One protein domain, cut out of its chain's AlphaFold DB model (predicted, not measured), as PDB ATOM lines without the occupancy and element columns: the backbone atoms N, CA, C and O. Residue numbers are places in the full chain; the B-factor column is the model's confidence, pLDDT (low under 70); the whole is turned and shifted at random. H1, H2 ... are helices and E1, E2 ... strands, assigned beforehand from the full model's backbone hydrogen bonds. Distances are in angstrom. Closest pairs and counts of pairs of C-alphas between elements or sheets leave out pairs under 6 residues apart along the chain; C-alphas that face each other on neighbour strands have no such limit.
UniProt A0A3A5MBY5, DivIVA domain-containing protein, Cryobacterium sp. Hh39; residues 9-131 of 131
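What this domain is: This is residues 9 to 131 of the 131 residues of the protein "DivIVA domain-containing protein" of Cryobacterium sp. Hh39 (UniProt A0A3A5MBY5). A small two-stranded sheet, E1 and E2, makes one end of an elongated helical body, and a long helical hairpin, H1 and H2, makes the other, with residues 30 to 35 at its turn sticking out. Between them H3 and H5 run roughly side by side from the sheet back to the hairpin, H3 reaching H1 and the end of H2, H5 packing across H2; the short H4 packs on H5. The printed part has 123 residues with five named helices and two named strands, in the order H1, H2, E1, H3, H4, E2, H5; the sheet has the order E1 - E2 and is antiparallel, and the class is mostly helix. The whole is compact, with a radius of gyration of the C-alphas of 15.6 A, and spans 54 by 28 by 21 A.

Where its parts are: E1 is residues 70 to 72 and E2 residues 106 to 108. H3, residues 74 to 90, measures 23.4 A, and H5, residues 113 to 129, measures 24.5 A from C-alpha 113 at (220.181, 277.085, 127.695) to C-alpha 129 at (223.535, 253.195, 123.706). H4 is residues 96 to 100, 6.3 A. H1, residues 9 to 29, begins with C-alpha 9 at (203.213, 259.551, 111.918) and measures 30.0 A; H2, residues 34 to 54, measures 30.8 A.

How they stand to each other: E1 and E2 are antiparallel neighbours, with N 71 and O 107 at 3.0 A and N 107 and O 71 at 2.8 A. The closest C-alphas of E1 and H5 are those of Gly 71 and Glu 113, 5.7 A apart. H3 and H5 are close but not clearly touching, at a shallow tilt of 17 degrees, the same way; their closest C-alphas, of Val 77 and Val 116, are 7.8 A apart. H5 touches H2 at a steep tilt of 44 degrees, opposite ways, closest at the C-alphas of Ala 43 and Val 126, 5.2 A. H4 touches H5, closest at the C-alphas of Val 96 and Ile 124, 6.0 A. H2 is the hub, touching three helices. It forms a helical hairpin with H1, a shallow tilt of 17 degrees, with the C-alphas of Val 11 and Leu 51 closest at 6.4 A. Residues 85 to 90 of H3 touch H1, closest at the C-alphas of Ala 14 and Ser 89, 4.7 A; residues 81 to 85 touch H2, closest at those of Leu 54 and Ala 81, 6.1 A. In H3, H4 and H5 every O i to N i+4 pair is within hydrogen-bond range; in H1 and in H2 16 of 17 are.

The domain as a whole: The C-alphas farthest apart, of Ala 31 and Phe 68, are 54.4 A apart. The printed part has no cut. The link from H2 to E1, 15 residues, is long; the other links are tight. Mean pLDDT of the printed part is 89.4, with residue 9 and residues 30 to 34 under 70.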
ATOM      1  N   ALA A   9     202.548 260.455 112.850       68.69
ATOM      2  CA  ALA A   9     203.213 259.551 111.918       68.69
ATOM      3  C   ALA A   9     204.739 259.734 111.775       68.69
ATOM      4  O   ALA A   9     205.451 258.750 111.611       68.69
ATOM      5  N   GLN A  10     205.278 260.959 111.824       70.00
ATOM      6  CA  GLN A  10     206.729 261.147 111.686       70.00
ATOM      7  C   GLN A  10     207.472 260.778 112.992       70.00
ATOM      8  O   GLN A  10     208.644 260.424 112.942       70.00
ATOM      9  N   VAL A  11     206.843 260.901 114.177       79.12
ATOM     10  CA  VAL A  11     207.461 260.547 115.481       79.12
ATOM     11  C   VAL A  11     207.394 259.041 115.589       79.12
ATOM     12  O   VAL A  11     208.401 258.445 115.937       79.12
ATOM     13  N   ASP A  12     206.265 258.451 115.203       81.44
ATOM     14  CA  ASP A  12     206.072 257.004 115.188       81.44
ATOM     15  C   ASP A  12     207.139 256.331 114.311       81.44
ATOM     16  O   ASP A  12     207.883 255.484 114.789       81.44
ATOM     17  N   ALA A  13     207.345 256.819 113.082       84.62
ATOM     18  CA  ALA A  13     208.397 256.316 112.191       84.62
ATOM     19  C   ALA A  13     209.834 256.601 112.683       84.62
ATOM     20  O   ALA A  13     210.798 255.957 112.257       84.62
ATOM     21  N   ALA A  14     210.022 257.623 113.524       87.31
ATOM     22  CA  ALA A  14     211.310 257.896 114.161       87.31
ATOM     23  C   ALA A  14     211.587 256.908 115.295       87.31
ATOM     24  O   ALA A  14     212.717 256.451 115.442       87.31
ATOM     25  N   LEU A  15     210.550 256.612 116.075       88.25
ATOM     26  CA  LEU A  15     210.607 255.703 117.202       88.25
ATOM     27  C   LEU A  15     210.825 254.269 116.721       88.25
ATOM     28  O   LEU A  15     211.769 253.642 117.180       88.25
ATOM     29  N   GLU A  16     210.068 253.822 115.719       89.69
ATOM     30  CA  GLU A  16     210.195 252.492 115.107       89.69
ATOM     31  C   GLU A  16     211.636 252.206 114.656       89.69
ATOM     32  O   GLU A  16     212.245 251.223 115.063       89.69
ATOM     33  N   ARG A  17     212.258 253.123 113.902       88.69
ATOM     34  CA  ARG A  17     213.653 252.924 113.466       88.69
ATOM     35  C   ARG A  17     214.663 252.944 114.606       88.69
ATOM     36  O   ARG A  17     215.752 252.391 114.462       88.69
ATOM     37  N   LEU A  18     214.363 253.640 115.696       89.19
ATOM     38  CA  LEU A  18     215.243 253.629 116.853       89.19
ATOM     39  C   LEU A  18     215.104 252.320 117.635       89.19
ATOM     40  O   LEU A  18     216.109 251.787 118.093       89.19
ATOM     41  N   GLU A  19     213.890 251.788 117.733       89.12
ATOM     42  CA  GLU A  19     213.617 250.461 118.288       89.12
ATOM     43  C   GLU A  19     214.327 249.374 117.480       89.12
ATOM     44  O   GLU A  19     215.002 248.536 118.071       89.12
ATOM     45  N   ASP A  20     214.299 249.447 116.146       90.19
ATOM     46  CA  ASP A  20     215.071 248.545 115.282       90.19
ATOM     47  C   ASP A  20     216.577 248.597 115.589       90.19
ATOM     48  O   ASP A  20     217.253 247.566 115.634       90.19
ATOM     49  N   ALA A  21     217.116 249.799 115.818       88.00
ATOM     50  CA  ALA A  21     218.531 249.991 116.115       88.00
ATOM     51  C   ALA A  21     218.907 249.463 117.511       88.00
ATOM     52  O   ALA A  21     219.935 248.802 117.665       88.00
ATOM     53  N   PHE A  22     218.054 249.686 118.515       87.69
ATOM     54  CA  PHE A  22     218.221 249.098 119.843       87.69
ATOM     55  C   PHE A  22     218.100 247.570 119.814       87.69
ATOM     56  O   PHE A  22     218.919 246.898 120.431       87.69
ATOM     57  N   ALA A  23     217.164 247.006 119.047       87.12
ATOM     58  CA  ALA A  23     217.007 245.561 118.898       87.12
ATOM     59  C   ALA A  23     218.212 244.916 118.191       87.12
ATOM     60  O   ALA A  23     218.637 243.814 118.545       87.12
ATOM     61  N   ALA A  24     218.788 245.592 117.192       86.25
ATOM     62  CA  ALA A  24     220.031 245.150 116.565       86.25
ATOM     63  C   ALA A  24     221.185 245.121 117.580       86.25
ATOM     64  O   ALA A  24     221.920 244.134 117.639       86.25
ATOM     65  N   ARG A  25     221.293 246.159 118.419       83.62
ATOM     66  CA  ARG A  25     222.300 246.241 119.479       83.62
ATOM     67  C   ARG A  25     222.109 245.179 120.559       83.62
ATOM     68  O   ARG A  25     223.074 244.517 120.922       83.62
ATOM     69  N   GLU A  26     220.885 244.980 121.035       81.62
ATOM     70  CA  GLU A  26     220.557 243.981 122.055       81.62
ATOM     71  C   GLU A  26     220.955 242.570 121.605       81.62
ATOM     72  O   GLU A  26     221.522 241.800 122.375       81.62
ATOM     73  N   ARG A  27     220.756 242.235 120.323       76.88
ATOM     74  CA  ARG A  27     221.207 240.951 119.761       76.88
ATOM     75  C   ARG A  27     222.726 240.786 119.785       76.88
ATOM     76  O   ARG A  27     223.198 239.667 119.973       76.88
ATOM     77  N   GLU A  28     223.486 241.863 119.588       76.31
ATOM     78  CA  GLU A  28     224.947 241.838 119.725       76.31
ATOM     79  C   GLU A  28     225.388 241.729 121.192       76.31
ATOM     80  O   GLU A  28     226.403 241.093 121.485       76.31
ATOM     81  N   SER A  29     224.634 242.330 122.116       70.50
ATOM     82  CA  SER A  29     225.002 242.465 123.527       70.50
ATOM     83  C   SER A  29     224.441 241.367 124.441       70.50
ATOM     84  O   SER A  29     224.996 241.141 125.513       70.50
ATOM     85  N   ALA A  30     223.444 240.590 123.997       61.38
ATOM     86  CA  ALA A  30     222.812 239.466 124.715       61.38
ATOM     87  C   ALA A  30     223.787 238.369 125.206       61.38
ATOM     88  O   ALA A  30     223.403 237.446 125.923       61.38
ATOM     89  N   ALA A  31     225.073 238.474 124.873       60.06
ATOM     90  CA  ALA A  31     226.143 237.698 125.482       60.06
ATOM     91  C   ALA A  31     226.567 238.187 126.892       60.06
ATOM     92  O   ALA A  31     227.391 237.517 127.519       60.06
ATOM     93  N   ARG A  32     226.082 239.337 127.402       61.97
ATOM     94  CA  ARG A  32     226.699 240.028 128.554       61.97
ATOM     95  C   ARG A  32     225.711 240.740 129.519       61.97
ATOM     96  O   ARG A  32     225.640 241.953 129.559       61.97
ATOM     97  N   LEU A  33     225.113 239.976 130.446       64.75
ATOM     98  CA  LEU A  33     224.639 240.403 131.795       64.75
ATOM     99  C   LEU A  33     223.464 241.417 131.942       64.75
ATOM    100  O   LEU A  33     223.297 242.367 131.190       64.75
ATOM    101  N   MET A  34     222.744 241.287 133.072       65.31
ATOM    102  CA  MET A  34     221.585 242.085 133.550       65.31
ATOM    103  C   MET A  34     221.793 243.614 133.714       65.31
ATOM    104  O   MET A  34     220.852 244.322 134.059       65.31
ATOM    105  N   GLY A  35     223.005 244.148 133.523       74.38
ATOM    106  CA  GLY A  35     223.277 245.591 133.637       74.38
ATOM    107  C   GLY A  35     223.102 246.358 132.324       74.38
ATOM    108  O   GLY A  35     222.735 247.531 132.341       74.38
ATOM    109  N   GLU A  36     223.344 245.694 131.191       76.75
ATOM    110  CA  GLU A  36     223.178 246.298 129.867       76.75
ATOM    111  C   GLU A  36     221.688 246.451 129.523       76.75
ATOM    112  O   GLU A  36     221.299 247.502 129.024       76.75
ATOM    113  N   GLU A  37     220.834 245.491 129.895       80.62
ATOM    114  CA  GLU A  37     219.374 245.571 129.689       80.62
ATOM    115  C   GLU A  37     218.753 246.812 130.353       80.62
ATOM    116  O   GLU A  37     218.061 247.589 129.696       80.62
ATOM    117  N   ALA A  38     219.059 247.063 131.631       85.06
ATOM    118  CA  ALA A  38     218.535 248.225 132.354       85.06
ATOM    119  C   ALA A  38     219.021 249.560 131.757       85.06
ATOM    120  O   ALA A  38     218.281 250.546 131.716       85.06
ATOM    121  N   TRP A  39     220.266 249.607 131.273       84.06
ATOM    122  CA  TRP A  39     220.783 250.783 130.573       84.06
ATOM    123  C   TRP A  39     220.051 251.004 129.240       84.06
ATOM    124  O   TRP A  39     219.657 252.132 128.935       84.06
ATOM    125  N   MET A  40     219.807 249.940 128.477       83.81
ATOM    126  CA  MET A  40     219.094 250.003 127.200       83.81
ATOM    127  C   MET A  40     217.643 250.454 127.373       83.81
ATOM    128  O   MET A  40     217.189 251.336 126.644       83.81
ATOM    129  N   GLU A  41     216.940 249.945 128.387       87.94
ATOM    130  CA  GLU A  41     215.584 250.388 128.727       87.94
ATOM    131  C   GLU A  41     215.555 251.893 129.053       87.94
ATOM    132  O   GLU A  41     214.732 252.652 128.526       87.94
ATOM    133  N   GLN A  42     216.519 252.368 129.851       89.75
ATOM    134  CA  GLN A  42     216.656 253.788 130.178       89.75
ATOM    135  C   GLN A  42     216.960 254.648 128.937       89.75
ATOM    136  O   GLN A  42     216.466 255.782 128.836       89.75
ATOM    137  N   ALA A  43     217.743 254.129 127.988       91.19
ATOM    138  CA  ALA A  43     218.044 254.795 126.724       91.19
ATOM    139  C   ALA A  43     216.808 254.865 125.811       91.19
ATOM    140  O   ALA A  43     216.511 255.932 125.267       91.19
ATOM    141  N   GLN A  44     216.029 253.785 125.704       88.94
ATOM    142  CA  GLN A  44     214.780 253.768 124.940       88.94
ATOM    143  C   GLN A  44     213.756 254.758 125.518       88.94
ATOM    144  O   GLN A  44     213.173 255.555 124.776       88.94
ATOM    145  N   ALA A  45     213.592 254.788 126.845       92.06
ATOM    146  CA  ALA A  45     212.718 255.747 127.520       92.06
ATOM    147  C   ALA A  45     213.160 257.203 127.277       92.06
ATOM    148  O   ALA A  45     212.344 258.069 126.940       92.06
ATOM    149  N   SER A  46     214.465 257.476 127.382       92.94
ATOM    150  CA  SER A  46     215.036 258.797 127.084       92.94
ATOM    151  C   SER A  46     214.762 259.216 125.642       92.94
ATOM    152  O   SER A  46     214.383 260.361 125.378       92.94
ATOM    153  N   ALA A  47     214.875 258.285 124.699       92.00
ATOM    154  CA  ALA A  47     214.638 258.573 123.300       92.00
ATOM    155  C   ALA A  47     213.189 258.946 122.976       92.00
ATOM    156  O   ALA A  47     212.962 259.885 122.210       92.00
ATOM    157  N   GLN A  48     212.210 258.285 123.597       91.38
ATOM    158  CA  GLN A  48     210.798 258.661 123.460       91.38
ATOM    159  C   GLN A  48     210.567 260.114 123.902       91.38
ATOM    160  O   GLN A  48     209.925 260.899 123.198       91.38
ATOM    161  N   ILE A  49     211.157 260.512 125.035       93.31
ATOM    162  CA  ILE A  49     211.072 261.884 125.558       93.31
ATOM    163  C   ILE A  49     211.733 262.881 124.596       93.31
ATOM    164  O   ILE A  49     211.174 263.954 124.330       93.31
ATOM    165  N   ILE A  50     212.906 262.537 124.056       93.56
ATOM    166  CA  ILE A  50     213.632 263.358 123.079       93.56
ATOM    167  C   ILE A  50     212.789 263.556 121.820       93.56
ATOM    168  O   ILE A  50     212.580 264.697 121.401       93.56
ATOM    169  N   LEU A  51     212.256 262.485 121.231       90.81
ATOM    170  CA  LEU A  51     211.443 262.557 120.018       90.81
ATOM    171  C   LEU A  51     210.170 263.376 120.239       90.81
ATOM    172  O   LEU A  51     209.871 264.267 119.441       90.81
ATOM    173  N   ALA A  52     209.481 263.177 121.363       90.62
ATOM    174  CA  ALA A  52     208.315 263.976 121.732       90.62
ATOM    175  C   ALA A  52     208.653 265.470 121.898       90.62
ATOM    176  O   ALA A  52     207.845 266.349 121.578       90.62
ATOM    177  N   ARG A  53     209.856 265.794 122.388       91.62
ATOM    178  CA  ARG A  53     210.343 267.175 122.504       91.62
ATOM    179  C   ARG A  53     210.671 267.780 121.140       91.62
ATOM    180  O   ARG A  53     210.243 268.903 120.859       91.62
ATOM    181  N   LEU A  54     211.433 267.058 120.320       90.12
ATOM    182  CA  LEU A  54     211.875 267.484 118.990       90.12
ATOM    183  C   LEU A  54     210.709 267.607 118.004       90.12
ATOM    184  O   LEU A  54     210.773 268.443 117.106       90.12
ATOM    185  N   GLY A  55     209.643 266.828 118.193       86.88
ATOM    186  CA  GLY A  55     208.438 266.870 117.368       86.88
ATOM    187  C   GLY A  55     207.610 268.147 117.522       86.88
ATOM    188  O   GLY A  55     206.780 268.428 116.671       86.88
ATOM    189  N   ARG A  56     207.833 268.963 118.560       89.06
ATOM    190  CA  ARG A  56     207.057 270.196 118.771       89.06
ATOM    191  C   ARG A  56     207.324 271.247 117.691       89.06
ATOM    192  O   ARG A  56     208.426 271.342 117.131       89.06
ATOM    193  N   ASP A  57     206.334 272.121 117.510       85.75
ATOM    194  CA  ASP A  57     206.427 273.293 116.643       85.75
ATOM    195  C   ASP A  57     207.703 274.100 116.887       85.75
ATOM    196  O   ASP A  57     208.144 274.316 118.025       85.75
ATOM    197  N   ARG A  58     208.265 274.620 115.792       84.69
ATOM    198  CA  ARG A  58     209.387 275.566 115.838       84.69
ATOM    199  C   ARG A  58     209.018 276.732 116.746       84.69
ATOM    200  O   ARG A  58     207.873 277.193 116.770       84.69
ATOM    201  N   GLY A  59     209.962 277.198 117.548       87.38
ATOM    202  CA  GLY A  59     209.684 278.227 118.539       87.38
ATOM    203  C   GLY A  59     209.018 277.733 119.833       87.38
ATOM    204  O   GLY A  59     209.068 278.482 120.806       87.38
ATOM    205  N   HIS A  60     208.525 276.489 119.896       88.62
ATOM    206  CA  HIS A  60     207.791 275.918 121.040       88.62
ATOM    207  C   HIS A  60     208.423 274.635 121.613       88.62
ATOM    208  O   HIS A  60     207.896 274.040 122.557       88.62
ATOM    209  N   ARG A  61     209.576 274.215 121.075       90.00
ATOM    210  CA  ARG A  61     210.329 273.042 121.549       90.00
ATOM    211  C   ARG A  61     210.787 273.212 122.999       90.00
ATOM    212  O   ARG A  61     210.518 272.358 123.849       90.00
ATOM    213  N   PHE A  62     211.376 274.365 123.305       94.88
ATOM    214  CA  PHE A  62     211.898 274.700 124.628       94.88
ATOM    215  C   PHE A  62     211.189 275.913 125.218       94.88
ATOM    216  O   PHE A  62     210.601 276.736 124.513       94.88
ATOM    217  N   THR A  63     211.242 276.032 126.538       94.94
ATOM    218  CA  THR A  63     210.771 277.224 127.227       94.94
ATOM    219  C   THR A  63     211.696 278.393 126.916       94.94
ATOM    220  O   THR A  63     212.917 278.252 126.823       94.94
ATOM    221  N   ARG A  64     211.095 279.570 126.777       94.94
ATOM    222  CA  ARG A  64     211.816 280.808 126.511       94.94
ATOM    223  C   ARG A  64     212.259 281.467 127.808       94.94
ATOM    224  O   ARG A  64     211.585 281.358 128.834       94.94
ATOM    225  N   THR A  65     213.388 282.152 127.751       94.38
ATOM    226  CA  THR A  65     213.815 283.054 128.817       94.38
ATOM    227  C   THR A  65     212.963 284.329 128.799       94.38
ATOM    228  O   THR A  65     212.207 284.587 127.857       94.38
ATOM    229  N   SER A  66     213.047 285.127 129.867       92.56
ATOM    230  CA  SER A  66     212.418 286.453 129.901       92.56
ATOM    231  C   SER A  66     212.957 287.343 128.773       92.56
ATOM    232  O   SER A  66     214.096 287.187 128.344       92.56
ATOM    233  N   VAL A  67     212.179 288.334 128.327       88.38
ATOM    234  CA  VAL A  67     212.599 289.320 127.302       88.38
ATOM    235  C   VAL A  67     213.813 290.169 127.722       88.38
ATOM    236  O   VAL A  67     214.470 290.802 126.888       88.38
ATOM    237  N   PHE A  68     214.125 290.183 129.017       92.75
ATOM    238  CA  PHE A  68     215.303 290.842 129.587       92.75
ATOM    239  C   PHE A  68     216.509 289.908 129.733       92.75
ATOM    240  O   PHE A  68     217.617 290.380 129.952       92.75
ATOM    241  N   SER A  69     216.306 288.601 129.580       94.94
ATOM    242  CA  SER A  69     217.348 287.588 129.694       94.94
ATOM    243  C   SER A  69     217.804 287.123 128.315       94.94
ATOM    244  O   SER A  69     217.058 287.153 127.332       94.94
ATOM    245  N   VAL A  70     219.049 286.670 128.246       95.69
ATOM    246  CA  VAL A  70     219.612 286.023 127.064       95.69
ATOM    247  C   VAL A  70     219.420 284.514 127.193       95.69
ATOM    248  O   VAL A  70     219.356 283.979 128.298       95.69
ATOM    249  N   GLY A  71     219.230 283.853 126.062       97.25
ATOM    250  CA  GLY A  71     219.336 282.407 125.941       97.25
ATOM    251  C   GLY A  71     219.786 282.050 124.531       97.25
ATOM    252  O   GLY A  71     220.167 282.929 123.749       97.25
ATOM    253  N   TYR A  72     219.676 280.782 124.156       98.25
ATOM    254  CA  TYR A  72     220.064 280.357 122.817       98.25
ATOM    255  C   TYR A  72     219.106 280.843 121.736       98.25
ATOM    256  O   TYR A  72     217.878 280.833 121.882       98.25
ATOM    257  N   ARG A  73     219.693 281.236 120.604       97.56
ATOM    258  CA  ARG A  73     218.996 281.696 119.411       97.56
ATOM    259  C   ARG A  73     218.079 280.603 118.910       97.56
ATOM    260  O   ARG A  73     218.523 279.545 118.456       97.56
ATOM    261  N   ARG A  74     216.781 280.895 118.923       95.81
ATOM    262  CA  ARG A  74     215.725 279.908 118.663       95.81
ATOM    263  C   ARG A  74     215.880 279.281 117.286       95.81
ATOM    264  O   ARG A  74     215.771 278.073 117.139       95.81
ATOM    265  N   ALA A  75     216.224 280.098 116.292       95.62
ATOM    266  CA  ALA A  75     216.433 279.645 114.921       95.62
ATOM    267  C   ALA A  75     217.617 278.672 114.763       95.62
ATOM    268  O   ALA A  75     217.565 277.801 113.895       95.62
ATOM    269  N   ASP A  76     218.679 278.818 115.564       97.44
ATOM    270  CA  ASP A  76     219.836 277.919 115.508       97.44
ATOM    271  C   ASP A  76     219.512 276.586 116.188       97.44
ATOM    272  O   ASP A  76     219.741 275.530 115.595       97.44
ATOM    273  N   VAL A  77     218.877 276.643 117.363       97.25
ATOM    274  CA  VAL A  77     218.407 275.457 118.091       97.25
ATOM    275  C   VAL A  77     217.373 274.685 117.272       97.25
ATOM    276  O   VAL A  77     217.521 273.485 117.087       97.25
ATOM    277  N   ASP A  78     216.364 275.351 116.701       95.00
ATOM    278  CA  ASP A  78     215.340 274.698 115.874       95.00
ATOM    279  C   ASP A  78     215.941 274.053 114.618       95.00
ATOM    280  O   ASP A  78     215.497 272.988 114.187       95.00
ATOM    281  N   ARG A  79     216.960 274.680 114.014       95.00
ATOM    282  CA  ARG A  79     217.674 274.111 112.862       95.00
ATOM    283  C   ARG A  79     218.436 272.848 113.256       95.00
ATOM    284  O   ARG A  79     218.389 271.865 112.520       95.00
ATOM    285  N   PHE A  80     219.117 272.860 114.398       96.31
ATOM    286  CA  PHE A  80     219.832 271.686 114.891       96.31
ATOM    287  C   PHE A  80     218.875 270.572 115.326       96.31
ATOM    288  O   PHE A  80     219.040 269.419 114.942       96.31
ATOM    289  N   ALA A  81     217.789 270.929 116.003       94.00
ATOM    290  CA  ALA A  81     216.725 270.015 116.384       94.00
ATOM    291  C   ALA A  81     216.060 269.354 115.157       94.00
ATOM    292  O   ALA A  81     215.656 268.196 115.222       94.00
ATOM    293  N   HIS A  82     215.985 270.047 114.013       91.81
ATOM    294  CA  HIS A  82     215.574 269.442 112.739       91.81
ATOM    295  C   HIS A  82     216.591 268.417 112.216       91.81
ATOM    296  O   HIS A  82     216.199 267.383 111.684       91.81
ATOM    297  N   ARG A  83     217.898 268.668 112.370       94.06
ATOM    298  CA  ARG A  83     218.942 267.688 112.012       94.06
ATOM    299  C   ARG A  83     218.848 266.435 112.879       94.06
ATOM    300  O   ARG A  83     218.864 265.343 112.327       94.06
ATOM    301  N   LEU A  84     218.679 266.602 114.191       94.00
ATOM    302  CA  LEU A  84     218.445 265.498 115.126       94.00
ATOM    303  C   LEU A  84     217.217 264.683 114.719       94.00
ATOM    304  O   LEU A  84     217.289 263.464 114.603       94.00
ATOM    305  N   GLN A  85     216.110 265.356 114.402       90.81
ATOM    306  CA  GLN A  85     214.910 264.675 113.928       90.81
ATOM    307  C   GLN A  85     215.159 263.885 112.642       90.81
ATOM    308  O   GLN A  85     214.607 262.803 112.508       90.81
ATOM    309  N   ARG A  86     215.979 264.372 111.702       90.31
ATOM    310  CA  ARG A  86     216.333 263.610 110.490       90.31
ATOM    311  C   ARG A  86     217.309 262.463 110.759       90.31
ATOM    312  O   ARG A  86     217.233 261.458 110.065       90.31
ATOM    313  N   TYR A  87     218.204 262.588 111.736       91.19
ATOM    314  CA  TYR A  87     219.044 261.474 112.187       91.19
ATOM    315  C   TYR A  87     218.155 260.332 112.691       91.19
ATOM    316  O   TYR A  87     218.147 259.249 112.109       91.19
ATOM    317  N   PHE A  88     217.287 260.627 113.664       88.75
ATOM    318  CA  PHE A  88     216.347 259.640 114.192       88.75
ATOM    319  C   PHE A  88     215.283 259.221 113.180       88.75
ATOM    320  O   PHE A  88     214.811 258.110 113.299       88.75
ATOM    321  N   SER A  89     214.946 260.107 112.229       86.69
ATOM    322  CA  SER A  89     214.007 260.143 111.077       86.69
ATOM    323  C   SER A  89     214.211 259.340 109.804       86.69
ATOM    324  O   SER A  89     213.318 258.760 109.193       86.69
ATOM    325  N   GLU A  90     215.435 259.427 109.337       86.44
ATOM    326  CA  GLU A  90     215.813 259.060 107.983       86.44
ATOM    327  C   GLU A  90     217.141 258.293 108.024       86.44
ATOM    328  O   GLU A  90     217.685 257.964 106.978       86.44
ATOM    329  N   GLY A  91     217.709 258.065 109.219       83.06
ATOM    330  CA  GLY A  91     219.046 257.498 109.379       83.06
ATOM    331  C   GLY A  91     220.137 258.408 108.813       83.06
ATOM    332  O   GLY A  91     221.212 257.930 108.454       83.06
ATOM    333  N   ARG A  92     219.874 259.720 108.673       87.88
ATOM    334  CA  ARG A  92     220.892 260.647 108.166       87.88
ATOM    335  C   ARG A  92     222.090 260.649 109.105       87.88
ATOM    336  O   ARG A  92     221.871 260.787 110.302       87.88
ATOM    337  N   PRO A  93     223.328 260.596 108.592       86.81
ATOM    338  CA  PRO A  93     224.504 260.571 109.441       86.81
ATOM    339  C   PRO A  93     224.585 261.842 110.294       86.81
ATOM    340  O   PRO A  93     224.486 262.964 109.790       86.81
ATOM    341  N   LEU A  94     224.760 261.635 111.594       93.44
ATOM    342  CA  LEU A  94     225.093 262.649 112.579       93.44
ATOM    343  C   LEU A  94     225.972 261.971 113.625       93.44
ATOM    344  O   LEU A  94     225.624 260.908 114.136       93.44
ATOM    345  N   SER A  95     227.128 262.552 113.907       93.94
ATOM    346  CA  SER A  95     228.062 262.005 114.887       93.94
ATOM    347  C   SER A  95     227.796 262.547 116.293       93.94
ATOM    348  O   SER A  95     227.265 263.641 116.467       93.94
ATOM    349  N   VAL A  96     228.211 261.788 117.312       94.62
ATOM    350  CA  VAL A  96     228.172 262.239 118.717       94.62
ATOM    351  C   VAL A  96     229.000 263.514 118.912       94.62
ATOM    352  O   VAL A  96     228.612 264.396 119.674       94.62
ATOM    353  N   ASP A  97     230.121 263.636 118.197       95.12
ATOM    354  CA  ASP A  97     230.994 264.810 118.259       95.12
ATOM    355  C   ASP A  97     230.300 266.077 117.737       95.12
ATOM    356  O   ASP A  97     230.359 267.125 118.376       95.12
ATOM    357  N   GLU A  98     229.531 265.973 116.648       96.00
ATOM    358  CA  GLU A  98     228.718 267.089 116.144       96.00
ATOM    359  C   GLU A  98     227.639 267.547 117.134       96.00
ATOM    360  O   GLU A  98     227.259 268.716 117.117       96.00
ATOM    361  N   VAL A  99     227.121 266.646 117.977       96.19
ATOM    362  CA  VAL A  99     226.167 267.006 119.039       96.19
ATOM    363  C   VAL A  99     226.884 267.686 120.200       96.19
ATOM    364  O   VAL A  99     226.438 268.743 120.641       96.19
ATOM    365  N   ARG A 100     228.025 267.144 120.642       95.25
ATOM    366  CA  ARG A 100     228.845 267.723 121.722       95.25
ATOM    367  C   ARG A 100     229.395 269.105 121.392       95.25
ATOM    368  O   ARG A 100     229.523 269.942 122.276       95.25
ATOM    369  N   THR A 101     229.742 269.338 120.130       95.56
ATOM    370  CA  THR A 101     230.343 270.594 119.656       95.56
ATOM    371  C   THR A 101     229.310 271.576 119.097       95.56
ATOM    372  O   THR A 101     229.676 272.609 118.534       95.56
ATOM    373  N   ALA A 102     228.011 271.285 119.237       96.06
ATOM    374  CA  ALA A 102     226.955 272.165 118.763       96.06
ATOM    375  C   ALA A 102     226.978 273.504 119.518       96.06
ATOM    376  O   ALA A 102     226.779 273.562 120.727       96.06
ATOM    377  N   VAL A 103     227.180 274.602 118.785       95.38
ATOM    378  CA  VAL A 103     227.173 275.960 119.344       95.38
ATOM    379  C   VAL A 103     225.968 276.738 118.831       95.38
ATOM    380  O   VAL A 103     225.701 276.798 117.625       95.38
ATOM    381  N   PHE A 104     225.268 277.402 119.749       97.69
ATOM    382  CA  PHE A 104     224.150 278.287 119.439       97.69
ATOM    383  C   PHE A 104     224.508 279.731 119.772       97.69
ATOM    384  O   PHE A 104     225.074 280.030 120.821       97.69
ATOM    385  N   ARG A 105     224.157 280.659 118.878       97.81
ATOM    386  CA  ARG A 105     224.331 282.091 119.154       97.81
ATOM    387  C   ARG A 105     223.376 282.537 120.261       97.81
ATOM    388  O   ARG A 105     222.319 281.943 120.440       97.81
ATOM    389  N   ALA A 106     223.708 283.628 120.938       96.88
ATOM    390  CA  ALA A 106     222.840 284.268 121.920       96.88
ATOM    391  C   ALA A 106     221.671 285.040 121.264       96.88
ATOM    392  O   ALA A 106     221.836 285.676 120.221       96.88
ATOM    393  N   GLU A 107     220.494 285.025 121.894       96.19
ATOM    394  CA  GLU A 107     219.301 285.804 121.530       96.19
ATOM    395  C   GLU A 107     218.538 286.232 122.797       96.19
ATOM    396  O   GLU A 107     218.314 285.435 123.711       96.19
ATOM    397  N   ARG A 108     218.096 287.495 122.860       96.19
ATOM    398  CA  ARG A 108     217.228 287.978 123.949       96.19
ATOM    399  C   ARG A 108     215.853 287.312 123.880       96.19
ATOM    400  O   ARG A 108     215.229 287.300 122.823       96.19
ATOM    401  N   GLY A 109     215.360 286.786 125.003       94.94
ATOM    402  CA  GLY A 109     214.126 285.990 125.028       94.94
ATOM    403  C   GLY A 109     214.216 284.700 124.198       94.94
ATOM    404  O   GLY A 109     213.186 284.212 123.697       94.94
ATOM    405  N   GLY A 110     215.446 284.202 124.014       96.94
ATOM    406  CA  GLY A 110     215.773 282.940 123.366       96.94
ATOM    407  C   GLY A 110     215.343 281.728 124.194       96.94
ATOM    408  O   GLY A 110     214.598 281.840 125.170       96.94
ATOM    409  N   TYR A 111     215.790 280.544 123.796       97.94
ATOM    410  CA  TYR A 111     215.535 279.326 124.559       97.94
ATOM    411  C   TYR A 111     216.404 279.236 125.805       97.94
ATOM    412  O   TYR A 111     217.549 279.681 125.806       97.94
ATOM    413  N   ARG A 112     215.852 278.652 126.871       97.56
ATOM    414  CA  ARG A 112     216.605 278.411 128.100       97.56
ATOM    415  C   ARG A 112     217.711 277.391 127.837       97.56
ATOM    416  O   ARG A 112     217.404 276.237 127.553       97.56
ATOM    417  N   GLU A 113     218.951 277.834 127.995       97.19
ATOM    418  CA  GLU A 113     220.181 277.085 127.695       97.19
ATOM    419  C   GLU A 113     220.186 275.729 128.399       97.19
ATOM    420  O   GLU A 113     220.110 274.710 127.728       97.19
ATOM    421  N   ALA A 114     220.003 275.718 129.725       96.50
ATOM    422  CA  ALA A 114     219.944 274.492 130.526       96.50
ATOM    423  C   ALA A 114     218.946 273.428 130.023       96.50
ATOM    424  O   ALA A 114     219.155 272.237 130.220       96.50
ATOM    425  N   GLN A 115     217.839 273.833 129.388       96.81
ATOM    426  CA  GLN A 115     216.877 272.874 128.841       96.81
ATOM    427  C   GLN A 115     217.325 272.312 127.485       96.81
ATOM    428  O   GLN A 115     216.987 271.181 127.145       96.81
ATOM    429  N   VAL A 116     218.017 273.128 126.690       97.31
ATOM    430  CA  VAL A 116     218.606 272.701 125.422       97.31
ATOM    431  C   VAL A 116     219.776 271.766 125.707       97.31
ATOM    432  O   VAL A 116     219.796 270.674 125.151       97.31
ATOM    433  N   ASP A 117     220.660 272.138 126.630       96.81
ATOM    434  CA  ASP A 117     221.845 271.359 127.002       96.81
ATOM    435  C   ASP A 117     221.460 269.984 127.547       96.81
ATOM    436  O   ASP A 117     221.892 268.974 127.007       96.81
ATOM    437  N   ALA A 118     220.515 269.926 128.493       96.75
ATOM    438  CA  ALA A 118     220.023 268.652 129.021       96.75
ATOM    439  C   ALA A 118     219.428 267.736 127.934       96.75
ATOM    440  O   ALA A 118     219.522 266.510 128.024       96.75
ATOM    441  N   LEU A 119     218.808 268.311 126.892       96.50
ATOM    442  CA  LEU A 119     218.341 267.519 125.753       96.50
ATOM    443  C   LEU A 119     219.519 266.984 124.934       96.50
ATOM    444  O   LEU A 119     219.470 265.832 124.514       96.50
ATOM    445  N   LEU A 120     220.540 267.805 124.674       97.00
ATOM    446  CA  LEU A 120     221.720 267.383 123.918       97.00
ATOM    447  C   LEU A 120     222.505 266.292 124.650       97.00
ATOM    448  O   LEU A 120     222.906 265.325 124.008       97.00
ATOM    449  N   ASP A 121     222.632 266.395 125.971       96.50
ATOM    450  CA  ASP A 121     223.233 265.355 126.810       96.50
ATOM    451  C   ASP A 121     222.451 264.041 126.694       96.50
ATOM    452  O   ASP A 121     223.011 263.005 126.341       96.50
ATOM    453  N   SER A 122     221.122 264.101 126.841       95.69
ATOM    454  CA  SER A 122     220.263 262.915 126.692       95.69
ATOM    455  C   SER A 122     220.364 262.297 125.287       95.69
ATOM    456  O   SER A 122     220.301 261.081 125.122       95.69
ATOM    457  N   VAL A 123     220.511 263.124 124.245       96.00
ATOM    458  CA  VAL A 123     220.727 262.658 122.864       96.00
ATOM    459  C   VAL A 123     222.052 261.913 122.742       96.00
ATOM    460  O   VAL A 123     222.091 260.869 122.092       96.00
ATOM    461  N   ILE A 124     223.125 262.433 123.341       95.56
ATOM    462  CA  ILE A 124     224.440 261.786 123.342       95.56
ATOM    463  C   ILE A 124     224.340 260.411 124.001       95.56
ATOM    464  O   ILE A 124     224.815 259.440 123.414       95.56
ATOM    465  N   ASP A 125     223.677 260.313 125.152       93.44
ATOM    466  CA  ASP A 125     223.504 259.046 125.868       93.44
ATOM    467  C   ASP A 125     222.757 258.008 125.018       93.44
ATOM    468  O   ASP A 125     223.196 256.864 124.901       93.44
ATOM    469  N   VAL A 126     221.683 258.420 124.334       93.44
ATOM    470  CA  VAL A 126     220.944 257.555 123.398       93.44
ATOM    471  C   VAL A 126     221.814 257.127 122.216       93.44
ATOM    472  O   VAL A 126     221.824 255.956 121.849       93.44
ATOM    473  N   MET A 127     222.573 258.045 121.612       92.50
ATOM    474  CA  MET A 127     223.458 257.712 120.488       92.50
ATOM    475  C   MET A 127     224.581 256.748 120.891       92.50
ATOM    476  O   MET A 127     225.019 255.952 120.062       92.50
ATOM    477  N   LEU A 128     225.057 256.826 122.137       90.06
ATOM    478  CA  LEU A 128     226.058 255.911 122.683       90.06
ATOM    479  C   LEU A 128     225.471 254.534 123.002       90.06
ATOM    480  O   LEU A 128     226.172 253.546 122.824       90.06
ATOM    481  N   ALA A 129     224.208 254.461 123.423       87.06
ATOM    482  CA  ALA A 129     223.535 253.195 123.706       87.06
ATOM    483  C   ALA A 129     223.226 252.381 122.435       87.06
ATOM    484  O   ALA A 129     223.203 251.157 122.477       87.06
ATOM    485  N   VAL A 130     223.021 253.045 121.292       83.75
ATOM    486  CA  VAL A 130     222.726 252.390 120.001       83.75
ATOM    487  C   VAL A 130     223.993 251.921 119.259       83.75
ATOM    488  O   VAL A 130     223.899 251.156 118.301       83.75
ATOM    489  N   ARG A 131     225.186 252.372 119.668       73.44
ATOM    490  CA  ARG A 131     226.475 252.019 119.044       73.44
ATOM    491  C   ARG A 131     227.148 250.860 119.778       73.44
ATOM    492  O   ARG A 131     227.676 249.949 119.105       73.44
TER     493      ARG A 131